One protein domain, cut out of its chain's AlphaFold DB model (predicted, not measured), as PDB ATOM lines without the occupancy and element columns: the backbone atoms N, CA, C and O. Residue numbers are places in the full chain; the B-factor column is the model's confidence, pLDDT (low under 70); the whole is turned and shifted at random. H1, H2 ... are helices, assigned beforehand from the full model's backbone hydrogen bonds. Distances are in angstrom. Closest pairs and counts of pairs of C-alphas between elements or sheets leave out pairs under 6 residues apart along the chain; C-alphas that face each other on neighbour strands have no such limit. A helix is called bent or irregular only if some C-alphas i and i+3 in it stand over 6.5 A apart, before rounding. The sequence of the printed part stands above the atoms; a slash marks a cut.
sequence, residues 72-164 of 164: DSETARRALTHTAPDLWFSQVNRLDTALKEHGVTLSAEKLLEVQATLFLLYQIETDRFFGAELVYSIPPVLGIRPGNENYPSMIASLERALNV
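This is residues 72 to 164 of the 164 residues of an uncharacterized protein of Nitrosomonas oligotropha (UniProt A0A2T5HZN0). The model is a flat T of helices: H1 and H3 make its stem, running side by side in opposite directions with few close contacts, while H2 and H5 make a bent crossbar at the end of the stem where H1 ends and H3 begins. After H3 the chain folds back along the stem, and the short helix H4 lies beside H3 on that way to H5. The printed part has 93 residues with five named helices, H1 to H5 in order along the chain, and no named strand: its class is all helix. It is only just compact, close to loose, with a radius of gyration of the C-alphas of 14.6 A, and it spans 42 by 34 by 17 A.

Start with H1, residues 73 to 89, and look for a kink of 28 degrees near residue 82; H1 is only just irregular, with C-alphas 81 and 84 6.8 A apart. H2, residues 92 to 101, follows after a tight link, and H1 and H2 meet only through their link. Next comes H3, residues 108 to 130, the hub, which touches three other helices. Look first at Phe 89 of H1 and Gln 115 of H3, the closest C-alphas of the two at 6.7 A; these helices touch at a shallow tilt of 8 degrees, opposite ways. With residues 111 to 115 alone, H3 touches H2 about perpendicular, at 76 degrees; the closest C-alphas, of Asp 96 and Leu 111, are 7.0 A apart. H4, residues 140 to 143, is close to H3 but not clearly touching it, with the C-alphas of Ala 116 and Leu 142 closest at 6.4 A. H5, residues 151 to 162, is near H4. H3 touches H5 with residues 108 to 109 alone, about perpendicular at 85 degrees; the closest C-alphas, of Ala 108 and Glu 159, are 5.5 A apart. H5, with residues 161 to 162 alone, only just touches H2, with 3 pairs of C-alphas within 8 A, the closest those of Asn 93 and Leu 162 at 6.5 A. H1 and H5 are apart. In H2, H3 and H5 each O i to N i+4 pair is within hydrogen-bond range, in H1 11 of 13 are, and H4 is too short for such a pair.

Find C-alpha 73 at (-52.897, -31.708, -54.748); from there H1 runs 22.2 A to C-alpha 89. H2 covers 14.8 A. C-alpha 108 at (-44.106, -41.074, -21.177) begins H3, which runs 32.7 A to C-alpha 130. H5 covers 16.4 A and ends at C-alpha 162, at (-39.796, -46.930, -23.228).

The two C-alphas farthest apart are those of Gly 131 and Val 164, at 42.4 A. The printed part has no cut and no long link. The mean pLDDT of the printed part is 85.0, and residue 164, the chain's last, is the one under 70.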
ATOM      1  N   ASP A  72     -50.443 -34.751 -57.298       70.00
ATOM      2  CA  ASP A  72     -51.810 -34.283 -57.341       70.00
ATOM      3  C   ASP A  72     -52.101 -33.680 -55.975       70.00
ATOM      4  O   ASP A  72     -51.789 -34.283 -54.946       70.00
ATOM      5  N   SER A  73     -52.640 -32.462 -55.972       74.25
ATOM      6  CA  SER A  73     -52.897 -31.708 -54.748       74.25
ATOM      7  C   SER A  73     -53.737 -32.534 -53.772       74.25
ATOM      8  O   SER A  73     -53.496 -32.495 -52.569       74.25
ATOM      9  N   GLU A  74     -54.645 -33.370 -54.282       81.00
ATOM     10  CA  GLU A  74     -55.448 -34.268 -53.454       81.00
ATOM     11  C   GLU A  74     -54.637 -35.448 -52.900       81.00
ATOM     12  O   GLU A  74     -54.765 -35.796 -51.724       81.00
ATOM     13  N   THR A  75     -53.744 -36.033 -53.697       85.00
ATOM     14  CA  THR A  75     -52.813 -37.074 -53.234       85.00
ATOM     15  C   THR A  75     -51.857 -36.533 -52.165       85.00
ATOM     16  O   THR A  75     -51.659 -37.171 -51.129       85.00
ATOM     17  N   ALA A  76     -51.322 -35.328 -52.373       85.62
ATOM     18  CA  ALA A  76     -50.496 -34.606 -51.412       85.62
ATOM     19  C   ALA A  76     -51.264 -34.323 -50.118       85.62
ATOM     20  O   ALA A  76     -50.771 -34.606 -49.024       85.62
ATOM     21  N   ARG A  77     -52.493 -33.807 -50.247       86.44
ATOM     22  CA  ARG A  77     -53.386 -33.516 -49.126       86.44
ATOM     23  C   ARG A  77     -53.634 -34.779 -48.324       86.44
ATOM     24  O   ARG A  77     -53.363 -34.791 -47.132       86.44
ATOM     25  N   ARG A  78     -54.045 -35.868 -48.978       87.44
ATOM     26  CA  ARG A  78     -54.313 -37.147 -48.315       87.44
ATOM     27  C   ARG A  78     -53.082 -37.695 -47.597       87.44
ATOM     28  O   ARG A  78     -53.194 -38.164 -46.463       87.44
ATOM     29  N   ALA A  79     -51.917 -37.639 -48.240       89.88
ATOM     30  CA  ALA A  79     -50.672 -38.092 -47.634       89.88
ATOM     31  C   ALA A  79     -50.345 -37.285 -46.369       89.88
ATOM     32  O   ALA A  79     -49.995 -37.868 -45.343       89.88
ATOM     33  N   LEU A  80     -50.514 -35.962 -46.415       90.81
ATOM     34  CA  LEU A  80     -50.178 -35.080 -45.303       90.81
ATOM     35  C   LEU A  80     -51.251 -35.051 -44.199       90.81
ATOM     36  O   LEU A  80     -50.914 -34.876 -43.033       90.81
ATOM     37  N   THR A  81     -52.527 -35.279 -44.496       88.25
ATOM     38  CA  THR A  81     -53.587 -35.234 -43.473       88.25
ATOM     39  C   THR A  81     -53.910 -36.591 -42.854       88.25
ATOM     40  O   THR A  81     -54.510 -36.639 -41.777       88.25
ATOM     41  N   HIS A  82     -53.509 -37.694 -43.493       86.75
ATOM     42  CA  HIS A  82     -53.787 -39.052 -43.010       86.75
ATOM     43  C   HIS A  82     -52.515 -39.885 -42.851       86.75
ATOM     44  O   HIS A  82     -52.190 -40.316 -41.750       86.75
ATOM     45  N   THR A  83     -51.755 -40.080 -43.931       87.44
ATOM     46  CA  THR A  83     -50.643 -41.043 -43.934       87.44
ATOM     47  C   THR A  83     -49.482 -40.618 -43.035       87.44
ATOM     48  O   THR A  83     -48.983 -41.419 -42.250       87.44
ATOM     49  N   ALA A  84     -49.040 -39.365 -43.129       88.44
ATOM     50  CA  ALA A  84     -47.943 -38.856 -42.315       88.44
ATOM     51  C   ALA A  84     -48.291 -38.786 -40.813       88.44
ATOM     52  O   ALA A  84     -47.479 -39.276 -40.022       88.44
ATOM     53  N   PRO A  85     -49.475 -38.282 -40.400       88.50
ATOM     54  CA  PRO A  85     -49.964 -38.393 -39.026       88.50
ATOM     55  C   PRO A  85     -49.867 -39.814 -38.466       88.50
ATOM     56  O   PRO A  85     -49.230 -40.034 -37.434       88.50
ATOM     57  N   ASP A  86     -50.414 -40.789 -39.191       83.50
ATOM     58  CA  ASP A  86     -50.450 -42.175 -38.733       83.50
ATOM     59  C   ASP A  86     -49.042 -42.779 -38.607       83.50
ATOM     60  O   ASP A  86     -48.754 -43.466 -37.626       83.50
ATOM     61  N   LEU A  87     -48.139 -42.504 -39.554       83.25
ATOM     62  CA  LEU A  87     -46.785 -43.071 -39.561       83.25
ATOM     63  C   LEU A  87     -45.848 -42.441 -38.525       83.25
ATOM     64  O   LEU A  87     -45.069 -43.153 -37.888       83.25
ATOM     65  N   TRP A  88     -45.882 -41.115 -38.389       82.94
ATOM     66  CA  TRP A  88     -44.901 -40.375 -37.594       82.94
ATOM     67  C   TRP A  88     -45.375 -40.100 -36.179       82.94
ATOM     68  O   TRP A  88     -44.578 -40.160 -35.244       82.94
ATOM     69  N   PHE A  89     -46.671 -39.841 -36.004       86.88
ATOM     70  CA  PHE A  89     -47.184 -39.387 -34.721       86.88
ATOM     71  C   PHE A  89     -47.772 -40.513 -33.866       86.88
ATOM     72  O   PHE A  89     -47.834 -40.367 -32.646       86.88
ATOM     73  N   SER A  90     -48.087 -41.672 -34.456       80.06
ATOM     74  CA  SER A  90     -48.495 -42.867 -33.696       80.06
ATOM     75  C   SER A  90     -47.328 -43.576 -32.995       80.06
ATOM     76  O   SER A  90     -47.547 -44.311 -32.035       80.06
ATOM     77  N   GLN A  91     -46.089 -43.383 -33.461       82.50
ATOM     78  CA  GLN A  91     -44.906 -44.098 -32.961       82.50
ATOM     79  C   GLN A  91     -44.101 -43.252 -31.971       82.50
ATOM     80  O   GLN A  91     -43.039 -42.717 -32.286       82.50
ATOM     81  N   VAL A  92     -44.613 -43.148 -30.745       79.38
ATOM     82  CA  VAL A  92     -44.027 -42.337 -29.660       79.38
ATOM     83  C   VAL A  92     -42.601 -42.787 -29.288       79.38
ATOM     84  O   VAL A  92     -41.751 -41.966 -28.955       79.38
ATOM     85  N   ASN A  93     -42.293 -44.078 -29.439       82.56
ATOM     86  CA  ASN A  93     -40.960 -44.645 -29.210       82.56
ATOM     87  C   ASN A  93     -39.875 -44.096 -30.154       82.56
ATOM     88  O   ASN A  93     -38.704 -44.062 -29.780       82.56
ATOM     89  N   ARG A  94     -40.230 -43.654 -31.369       85.38
ATOM     90  CA  ARG A  94     -39.254 -43.048 -32.290       85.38
ATOM     91  C   ARG A  94     -38.744 -41.719 -31.757       85.38
ATOM     92  O   ARG A  94     -37.544 -41.467 -31.813       85.38
ATOM     93  N   LEU A  95     -39.653 -40.895 -31.232       86.06
ATOM     94  CA  LEU A  95     -39.289 -39.623 -30.615       86.06
ATOM     95  C   LEU A  95     -38.410 -39.861 -29.383       86.06
ATOM     96  O   LEU A  95     -37.383 -39.209 -29.243       86.06
ATOM     97  N   ASP A  96     -38.772 -40.826 -28.537       88.25
ATOM     98  CA  ASP A  96     -37.958 -41.207 -27.377       88.25
ATOM     99  C   ASP A  96     -36.538 -41.626 -27.768       88.25
ATOM    100  O   ASP A  96     -35.566 -41.125 -27.210       88.25
ATOM    101  N   THR A  97     -36.416 -42.499 -28.772       87.50
ATOM    102  CA  THR A  97     -35.118 -42.981 -29.262       87.50
ATOM    103  C   THR A  97     -34.241 -41.816 -29.717       87.50
ATOM    104  O   THR A  97     -33.107 -41.686 -29.264       87.50
ATOM    105  N   ALA A  98     -34.793 -40.920 -30.542       88.19
ATOM    106  CA  ALA A  98     -34.069 -39.750 -31.029       88.19
ATOM    107  C   ALA A  98     -33.647 -38.805 -29.888       88.19
ATOM    108  O   ALA A  98     -32.545 -38.262 -29.897       88.19
ATOM    109  N   LEU A  99     -34.497 -38.615 -28.874       88.56
ATOM    110  CA  LEU A  99     -34.161 -37.792 -27.711       88.56
ATOM    111  C   LEU A  99     -33.044 -38.424 -26.869       88.56
ATOM    112  O   LEU A  99     -32.106 -37.725 -26.476       88.56
ATOM    113  N   LYS A 100     -33.088 -39.744 -26.657       88.44
ATOM    114  CA  LYS A 100     -32.057 -40.493 -25.925       88.44
ATOM    115  C   LYS A 100     -30.697 -40.453 -26.618       88.44
ATOM    116  O   LYS A 100     -29.689 -40.293 -25.933       88.44
ATOM    117  N   GLU A 101     -30.655 -40.520 -27.950       91.19
ATOM    118  CA  GLU A 101     -29.419 -40.345 -28.737       91.19
ATOM    119  C   GLU A 101     -28.749 -38.983 -28.487       91.19
ATOM    120  O   GLU A 101     -27.527 -38.853 -28.579       91.19
ATOM    121  N   HIS A 102     -29.535 -37.980 -28.093       92.00
ATOM    122  CA  HIS A 102     -29.064 -36.650 -27.713       92.00
ATOM    123  C   HIS A 102     -28.983 -36.431 -26.192       92.00
ATOM    124  O   HIS A 102     -28.829 -35.297 -25.739       92.00
ATOM    125  N   GLY A 103     -29.054 -37.500 -25.392       90.88
ATOM    126  CA  GLY A 103     -28.918 -37.445 -23.935       90.88
ATOM    127  C   GLY A 103     -30.135 -36.872 -23.202       90.88
ATOM    128  O   GLY A 103     -30.014 -36.471 -22.046       90.88
ATOM    129  N   VAL A 104     -31.299 -36.813 -23.854       91.44
ATOM    130  CA  VAL A 104     -32.552 -36.335 -23.263       91.44
ATOM    131  C   VAL A 104     -33.450 -37.522 -22.935       91.44
ATOM    132  O   VAL A 104     -33.839 -38.286 -23.810       91.44
ATOM    133  N   THR A 105     -33.821 -37.650 -21.664       90.06
ATOM    134  CA  THR A 105     -34.770 -38.661 -21.178       90.06
ATOM    135  C   THR A 105     -36.025 -37.977 -20.657       90.06
ATOM    136  O   THR A 105     -35.929 -37.084 -19.812       90.06
ATOM    137  N   LEU A 106     -37.194 -38.399 -21.133       88.88
ATOM    138  CA  LEU A 106     -38.492 -37.871 -20.715       88.88
ATOM    139  C   LEU A 106     -39.364 -38.996 -20.153       88.88
ATOM    140  O   LEU A 106     -39.222 -40.147 -20.554       88.88
ATOM    141  N   SER A 107     -40.295 -38.653 -19.261       89.88
ATOM    142  CA  SER A 107     -41.396 -39.561 -18.923       89.88
ATOM    143  C   SER A 107     -42.336 -39.729 -20.118       89.88
ATOM    144  O   SER A 107     -42.421 -38.846 -20.979       89.88
ATOM    145  N   ALA A 108     -43.106 -40.815 -20.145       88.25
ATOM    146  CA  ALA A 108     -44.106 -41.074 -21.177       88.25
ATOM    147  C   ALA A 108     -45.122 -39.927 -21.301       88.25
ATOM    148  O   ALA A 108     -45.510 -39.562 -22.408       88.25
ATOM    149  N   GLU A 109     -45.515 -39.314 -20.181       86.56
ATOM    150  CA  GLU A 109     -46.416 -38.155 -20.181       86.56
ATOM    151  C   GLU A 109     -45.801 -36.957 -20.909       86.56
ATOM    152  O   GLU A 109     -46.426 -36.387 -21.803       86.56
ATOM    153  N   LYS A 110     -44.554 -36.593 -20.581       88.44
ATOM    154  CA  LYS A 110     -43.882 -35.472 -21.254       88.44
ATOM    155  C   LYS A 110     -43.564 -35.769 -22.701       88.44
ATOM    156  O   LYS A 110     -43.658 -34.877 -23.537       88.44
ATOM    157  N   LEU A 111     -43.258 -37.015 -23.015       89.50
ATOM    158  CA  LEU A 111     -43.054 -37.440 -24.383       89.50
ATOM    159  C   LEU A 111     -44.336 -37.303 -25.218       89.50
ATOM    160  O   LEU A 111     -44.276 -36.802 -26.338       89.50
ATOM    161  N   LEU A 112     -45.500 -37.661 -24.665       87.38
ATOM    162  CA  LEU A 112     -46.792 -37.439 -25.320       87.38
ATOM    163  C   LEU A 112     -47.119 -35.955 -25.486       87.38
ATOM    164  O   LEU A 112     -47.628 -35.566 -26.534       87.38
ATOM    165  N   GLU A 113     -46.813 -35.116 -24.496       86.75
ATOM    166  CA  GLU A 113     -46.984 -33.664 -24.622       86.75
ATOM    167  C   GLU A 113     -46.119 -33.078 -25.748       86.75
ATOM    168  O   GLU A 113     -46.601 -32.274 -26.553       86.75
ATOM    169  N   VAL A 114     -44.853 -33.499 -25.841       89.44
ATOM    170  CA  VAL A 114     -43.957 -33.093 -26.932       89.44
ATOM    171  C   VAL A 114     -44.497 -33.594 -28.272       89.44
ATOM    172  O   VAL A 114     -44.615 -32.803 -29.207       89.44
ATOM    173  N   GLN A 115     -44.909 -34.861 -28.359       89.19
ATOM    174  CA  GLN A 115     -45.498 -35.448 -29.566       89.19
ATOM    175  C   GLN A 115     -46.759 -34.688 -30.014       89.19
ATOM    176  O   GLN A 115     -46.913 -34.386 -31.198       89.19
ATOM    177  N   ALA A 116     -47.642 -34.324 -29.078       88.12
ATOM    178  CA  ALA A 116     -48.843 -33.537 -29.352       88.12
ATOM    179  C   ALA A 116     -48.505 -32.125 -29.855       88.12
ATOM    180  O   ALA A 116     -49.144 -31.620 -30.777       88.12
ATOM    181  N   THR A 117     -47.474 -31.504 -29.280       89.44
ATOM    182  CA  THR A 117     -46.993 -30.180 -29.695       89.44
ATOM    183  C   THR A 117     -46.421 -30.222 -31.110       89.44
ATOM    184  O   THR A 117     -46.745 -29.369 -31.935       89.44
ATOM    185  N   LEU A 118     -45.616 -31.240 -31.422       91.19
ATOM    186  CA  LEU A 118     -45.081 -31.453 -32.765       91.19
ATOM    187  C   LEU A 118     -46.202 -31.702 -33.781       91.19
ATOM    188  O   LEU A 118     -46.139 -31.176 -34.889       91.19
ATOM    189  N   PHE A 119     -47.241 -32.449 -33.398       91.19
ATOM    190  CA  PHE A 119     -48.393 -32.690 -34.264       91.19
ATOM    191  C   PHE A 119     -49.159 -31.398 -34.567       91.19
ATOM    192  O   PHE A 119     -49.497 -31.144 -35.719       91.19
ATOM    193  N   LEU A 120     -49.357 -30.533 -33.570       89.69
ATOM    194  CA  LEU A 120     -49.985 -29.228 -33.778       89.69
ATOM    195  C   LEU A 120     -49.166 -28.343 -34.732       89.69
ATOM    196  O   LEU A 120     -49.721 -27.736 -35.645       89.69
ATOM    197  N   LEU A 121     -47.843 -28.281 -34.550       90.12
ATOM    198  CA  LEU A 121     -46.962 -27.528 -35.450       90.12
ATOM    199  C   LEU A 121     -47.029 -28.071 -36.881       90.12
ATOM    200  O   LEU A 121     -47.085 -27.300 -37.837       90.12
ATOM    201  N   TYR A 122     -47.076 -29.393 -37.022       93.12
ATOM    202  CA  TYR A 122     -47.239 -30.055 -38.307       93.12
ATOM    203  C   TYR A 122     -48.554 -29.672 -39.005       93.12
ATOM    204  O   TYR A 122     -48.537 -29.361 -40.196       93.12
ATOM    205  N   GLN A 123     -49.675 -29.640 -38.275       88.62
ATOM    206  CA  GLN A 123     -50.969 -29.198 -38.812       88.62
ATOM    207  C   GLN A 123     -50.904 -27.748 -39.296       88.62
ATOM    208  O   GLN A 123     -51.293 -27.461 -40.422       88.62
ATOM    209  N   ILE A 124     -50.334 -26.849 -38.487       85.81
ATOM    210  CA  ILE A 124     -50.204 -25.425 -38.831       85.81
ATOM    211  C   ILE A 124     -49.408 -25.234 -40.127       85.81
ATOM    212  O   ILE A 124     -49.810 -24.460 -40.998       85.81
ATOM    213  N   GLU A 125     -48.272 -25.918 -40.269       87.69
ATOM    214  CA  GLU A 125     -47.444 -25.786 -41.472       87.69
ATOM    215  C   GLU A 125     -48.086 -26.455 -42.694       87.69
ATOM    216  O   GLU A 125     -47.963 -25.943 -43.807       87.69
ATOM    217  N   THR A 126     -48.820 -27.552 -42.497       86.19
ATOM    218  CA  THR A 126     -49.547 -28.230 -43.577       86.19
ATOM    219  C   THR A 126     -50.714 -27.371 -44.077       86.19
ATOM    220  O   THR A 126     -50.827 -27.139 -45.279       86.19
ATOM    221  N   ASP A 127     -51.519 -26.801 -43.178       82.19
ATOM    222  CA  ASP A 127     -52.588 -25.856 -43.530       82.19
ATOM    223  C   ASP A 127     -52.030 -24.639 -44.273       82.19
ATOM    224  O   ASP A 127     -52.569 -24.210 -45.296       82.19
ATOM    225  N   ARG A 128     -50.896 -24.100 -43.806       79.88
ATOM    226  CA  ARG A 128     -50.207 -22.988 -44.474       79.88
ATOM    227  C   ARG A 128     -49.734 -23.369 -45.877       79.88
ATOM    228  O   ARG A 128     -49.842 -22.541 -46.778       79.88
ATOM    229  N   PHE A 129     -49.208 -24.579 -46.060       83.81
ATOM    230  CA  PHE A 129     -48.754 -25.070 -47.361       83.81
ATOM    231  C   PHE A 129     -49.902 -25.142 -48.377       83.81
ATOM    232  O   PHE A 129     -49.732 -24.713 -49.517       83.81
ATOM    233  N   PHE A 130     -51.078 -25.617 -47.957       81.25
ATOM    234  CA  PHE A 130     -52.261 -25.687 -48.821       81.25
ATOM    235  C   PHE A 130     -53.077 -24.387 -48.873       81.25
ATOM    236  O   PHE A 130     -53.930 -24.236 -49.747       81.25
ATOM    237  N   GLY A 131     -52.833 -23.443 -47.961       80.00
ATOM    238  CA  GLY A 131     -53.619 -22.216 -47.833       80.00
ATOM    239  C   GLY A 131     -55.066 -22.464 -47.393       80.00
ATOM    240  O   GLY A 131     -55.943 -21.671 -47.733       80.00
ATOM    241  N   ALA A 132     -55.323 -23.560 -46.676       79.31
ATOM    242  CA  ALA A 132     -56.652 -23.988 -46.250       79.31
ATOM    243  C   ALA A 132     -56.593 -24.670 -44.877       79.31
ATOM    244  O   ALA A 132     -55.582 -25.269 -44.532       79.31
ATOM    245  N   GLU A 133     -57.688 -24.602 -44.122       85.50
ATOM    246  CA  GLU A 133     -57.856 -25.359 -42.879       85.50
ATOM    247  C   GLU A 133     -58.267 -26.796 -43.222       85.50
ATOM    248  O   GLU A 133     -59.335 -27.028 -43.801       85.50
ATOM    249  N   LEU A 134     -57.395 -27.761 -42.932       86.81
ATOM    250  CA  LEU A 134     -57.592 -29.158 -43.308       86.81
ATOM    251  C   LEU A 134     -58.077 -30.013 -42.136       86.81
ATOM    252  O   LEU A 134     -57.901 -29.700 -40.961       86.81
ATOM    253  N   VAL A 135     -58.675 -31.158 -42.470       88.00
ATOM    254  CA  VAL A 135     -59.090 -32.167 -41.488       88.00
ATOM    255  C   VAL A 135     -58.016 -33.240 -41.387       88.00
ATOM    256  O   VAL A 135     -57.691 -33.882 -42.384       88.00
ATOM    257  N   TYR A 136     -57.512 -33.465 -40.175       89.00
ATOM    258  CA  TYR A 136     -56.429 -34.405 -39.892       89.00
ATOM    259  C   TYR A 136     -56.928 -35.657 -39.173       89.00
ATOM    260  O   TYR A 136     -57.781 -35.578 -38.287       89.00
ATOM    261  N   SER A 137     -56.332 -36.807 -39.497       86.31
ATOM    262  CA  SER A 137     -56.414 -37.997 -38.647       86.31
ATOM    263  C   SER A 137     -55.639 -37.730 -37.362       86.31
ATOM    264  O   SER A 137     -54.434 -37.480 -37.410       86.31
ATOM    265  N   ILE A 138     -56.322 -37.738 -36.217       85.12
ATOM    266  CA  ILE A 138     -55.655 -37.615 -34.921       85.12
ATOM    267  C   ILE A 138     -55.114 -39.000 -34.551       85.12
ATOM    268  O   ILE A 138     -55.910 -39.933 -34.416       85.12
ATOM    269  N   PRO A 139     -53.795 -39.146 -34.336       84.19
ATOM    270  CA  PRO A 139     -53.214 -40.404 -33.895       84.19
ATOM    271  C   PRO A 139     -53.904 -40.906 -32.617       84.19
ATOM    272  O   PRO A 139     -54.056 -40.121 -31.674       84.19
ATOM    273  N   PRO A 140     -54.279 -42.197 -32.523       81.94
ATOM    274  CA  PRO A 140     -55.051 -42.719 -31.391       81.94
ATOM    275  C   PRO A 140     -54.427 -42.425 -30.022       81.94
ATOM    276  O   PRO A 140     -55.131 -42.092 -29.071       81.94
ATOM    277  N   VAL A 141     -53.095 -42.473 -29.945       79.69
ATOM    278  CA  VAL A 141     -52.329 -42.202 -28.720       79.69
ATOM    279  C   VAL A 141     -52.474 -40.755 -28.224       79.69
ATOM    280  O   VAL A 141     -52.396 -40.503 -27.028       79.69
ATOM    281  N   LEU A 142     -52.743 -39.807 -29.127       82.44
ATOM    282  CA  LEU A 142     -52.997 -38.400 -28.797       82.44
ATOM    283  C   LEU A 142     -54.482 -38.126 -28.501       82.44
ATOM    284  O   LEU A 142     -54.834 -37.066 -27.980       82.44
ATOM    285  N   GLY A 143     -55.366 -39.073 -28.833       76.56
ATOM    286  CA  GLY A 143     -56.801 -38.989 -28.558       76.56
ATOM    287  C   GLY A 143     -57.163 -39.277 -27.097       76.56
ATOM    288  O   GLY A 143     -58.176 -38.777 -26.607       76.56
ATOM    289  N   ILE A 144     -56.335 -40.042 -26.380       75.62
ATOM    290  CA  ILE A 144     -56.552 -40.391 -24.971       75.62
ATOM    291  C   ILE A 144     -55.901 -39.318 -24.090       75.62
ATOM    292  O   ILE A 144     -54.681 -39.208 -24.017       75.62
ATOM    293  N   ARG A 145     -56.725 -38.511 -23.412       75.94
ATOM    294  CA  ARG A 145     -56.280 -37.358 -22.607       75.94
ATOM    295  C   ARG A 145     -56.328 -37.622 -21.098       75.94
ATOM    296  O   ARG A 145     -57.084 -38.499 -20.672       75.94
ATOM    297  N   PRO A 146     -55.602 -36.828 -20.282       73.00
ATOM    298  CA  PRO A 146     -55.774 -36.830 -18.833       73.00
ATOM    299  C   PRO A 146     -57.254 -36.676 -18.458       73.00
ATOM    300  O   PRO A 146     -57.932 -35.775 -18.950       73.00
ATOM    301  N   GLY A 147     -57.759 -37.585 -17.622       70.62
ATOM    302  CA  GLY A 147     -59.180 -37.673 -17.262       70.62
ATOM    303  C   GLY A 147     -59.976 -38.744 -18.021       70.62
ATOM    304  O   GLY A 147     -61.091 -39.054 -17.614       70.62
ATOM    305  N   ASN A 148     -59.416 -39.357 -19.071       79.06
ATOM    306  CA  ASN A 148     -59.976 -40.572 -19.667       79.06
ATOM    307  C   ASN A 148     -59.651 -41.795 -18.788       79.06
ATOM    308  O   ASN A 148     -58.524 -41.930 -18.314       79.06
ATOM    309  N   GLU A 149     -60.606 -42.712 -18.620       85.38
ATOM    310  CA  GLU A 149     -60.435 -43.944 -17.828       85.38
ATOM    311  C   GLU A 149     -59.256 -44.817 -18.296       85.38
ATOM    312  O   GLU A 149     -58.596 -45.467 -17.489       85.38
ATOM    313  N   ASN A 150     -58.933 -44.767 -19.591       82.50
ATOM    314  CA  ASN A 150     -57.854 -45.542 -20.197       82.50
ATOM    315  C   ASN A 150     -56.492 -44.835 -20.131       82.50
ATOM    316  O   ASN A 150     -55.467 -45.462 -20.412       82.50
ATOM    317  N   TYR A 151     -56.448 -43.554 -19.747       82.12
ATOM    318  CA  TYR A 151     -55.215 -42.763 -19.727       82.12
ATOM    319  C   TYR A 151     -54.137 -43.353 -18.799       82.12
ATOM    320  O   TYR A 151     -53.019 -43.559 -19.274       82.12
ATOM    321  N   PRO A 152     -54.426 -43.731 -17.534       84.62
ATOM    322  CA  PRO A 152     -53.400 -44.289 -16.648       84.62
ATOM    323  C   PRO A 152     -52.800 -45.599 -17.179       84.62
ATOM    324  O   PRO A 152     -51.589 -45.809 -17.114       84.62
ATOM    325  N   SER A 153     -53.640 -46.469 -17.749       88.19
ATOM    326  CA  SER A 153     -53.209 -47.746 -18.332       88.19
ATOM    327  C   SER A 153     -52.343 -47.543 -19.581       88.19
ATOM    328  O   SER A 153     -51.333 -48.231 -19.763       88.19
ATOM    329  N   MET A 154     -52.693 -46.560 -20.417       87.00
ATOM    330  CA  MET A 154     -51.896 -46.169 -21.579       87.00
ATOM    331  C   MET A 154     -50.510 -45.670 -21.156       87.00
ATOM    332  O   MET A 154     -49.512 -46.182 -21.661       87.00
ATOM    333  N   ILE A 155     -50.435 -44.736 -20.201       87.81
ATOM    334  CA  ILE A 155     -49.160 -44.206 -19.692       87.81
ATOM    335  C   ILE A 155     -48.293 -45.323 -19.111       87.81
ATOM    336  O   ILE A 155     -47.137 -45.455 -19.495       87.81
ATOM    337  N   ALA A 156     -48.852 -46.193 -18.265       87.69
ATOM    338  CA  ALA A 156     -48.108 -47.317 -17.689       87.69
ATOM    339  C   ALA A 156     -47.619 -48.326 -18.745       87.69
ATOM    340  O   ALA A 156     -46.614 -49.013 -18.554       87.69
ATOM    341  N   SER A 157     -48.342 -48.467 -19.857       86.69
ATOM    342  CA  SER A 157     -47.927 -49.319 -20.975       86.69
ATOM    343  C   SER A 157     -46.817 -48.670 -21.800       86.69
ATOM    344  O   SER A 157     -45.865 -49.356 -22.165       86.69
ATOM    345  N   LEU A 158     -46.896 -47.357 -22.029       85.94
ATOM    346  CA  LEU A 158     -45.843 -46.590 -22.694       85.94
ATOM    347  C   LEU A 158     -44.563 -46.569 -21.859       85.94
ATOM    348  O   LEU A 158     -43.519 -46.929 -22.377       85.94
ATOM    349  N   GLU A 159     -44.636 -46.268 -20.562       88.75
ATOM    350  CA  GLU A 159     -43.478 -46.315 -19.657       88.75
ATOM    351  C   GLU A 159     -42.768 -47.672 -19.705       88.75
ATOM    352  O   GLU A 159     -41.546 -47.743 -19.795       88.75
ATOM    353  N   ARG A 160     -43.523 -48.775 -19.714       86.25
ATOM    354  CA  ARG A 160     -42.927 -50.107 -19.872       86.25
ATOM    355  C   ARG A 160     -42.248 -50.283 -21.225       86.25
ATOM    356  O   ARG A 160     -41.187 -50.878 -21.263       86.25
ATOM    357  N   ALA A 161     -42.833 -49.782 -22.308       82.81
ATOM    358  CA  ALA A 161     -42.251 -49.890 -23.644       82.81
ATOM    359  C   ALA A 161     -41.005 -49.009 -23.842       82.81
ATOM    360  O   ALA A 161     -40.146 -49.355 -24.645       82.81
ATOM    361  N   LEU A 162     -40.909 -47.881 -23.131       81.44
ATOM    362  CA  LEU A 162     -39.796 -46.930 -23.228       81.44
ATOM    363  C   LEU A 162     -38.601 -47.302 -22.334       81.44
ATOM    364  O   LEU A 162     -37.498 -46.811 -22.559       81.44
ATOM    365  N   ASN A 163     -38.806 -48.145 -21.319       75.88
ATOM    366  CA  ASN A 163     -37.767 -48.588 -20.381       75.88
ATOM    367  C   ASN A 163     -37.188 -49.984 -20.711       75.88
ATOM    368  O   ASN A 163     -36.508 -50.573 -19.868       75.88
ATOM    369  N   VAL A 164     -37.476 -50.516 -21.906       58.91
ATOM    370  CA  VAL A 164     -36.865 -51.734 -22.480       58.91
ATOM    371  C   VAL A 164     -35.675 -51.342 -23.342       58.91
ATOM    372  O   VAL A 164     -34.648 -52.049 -23.253       58.91
TER     373      VAL A 164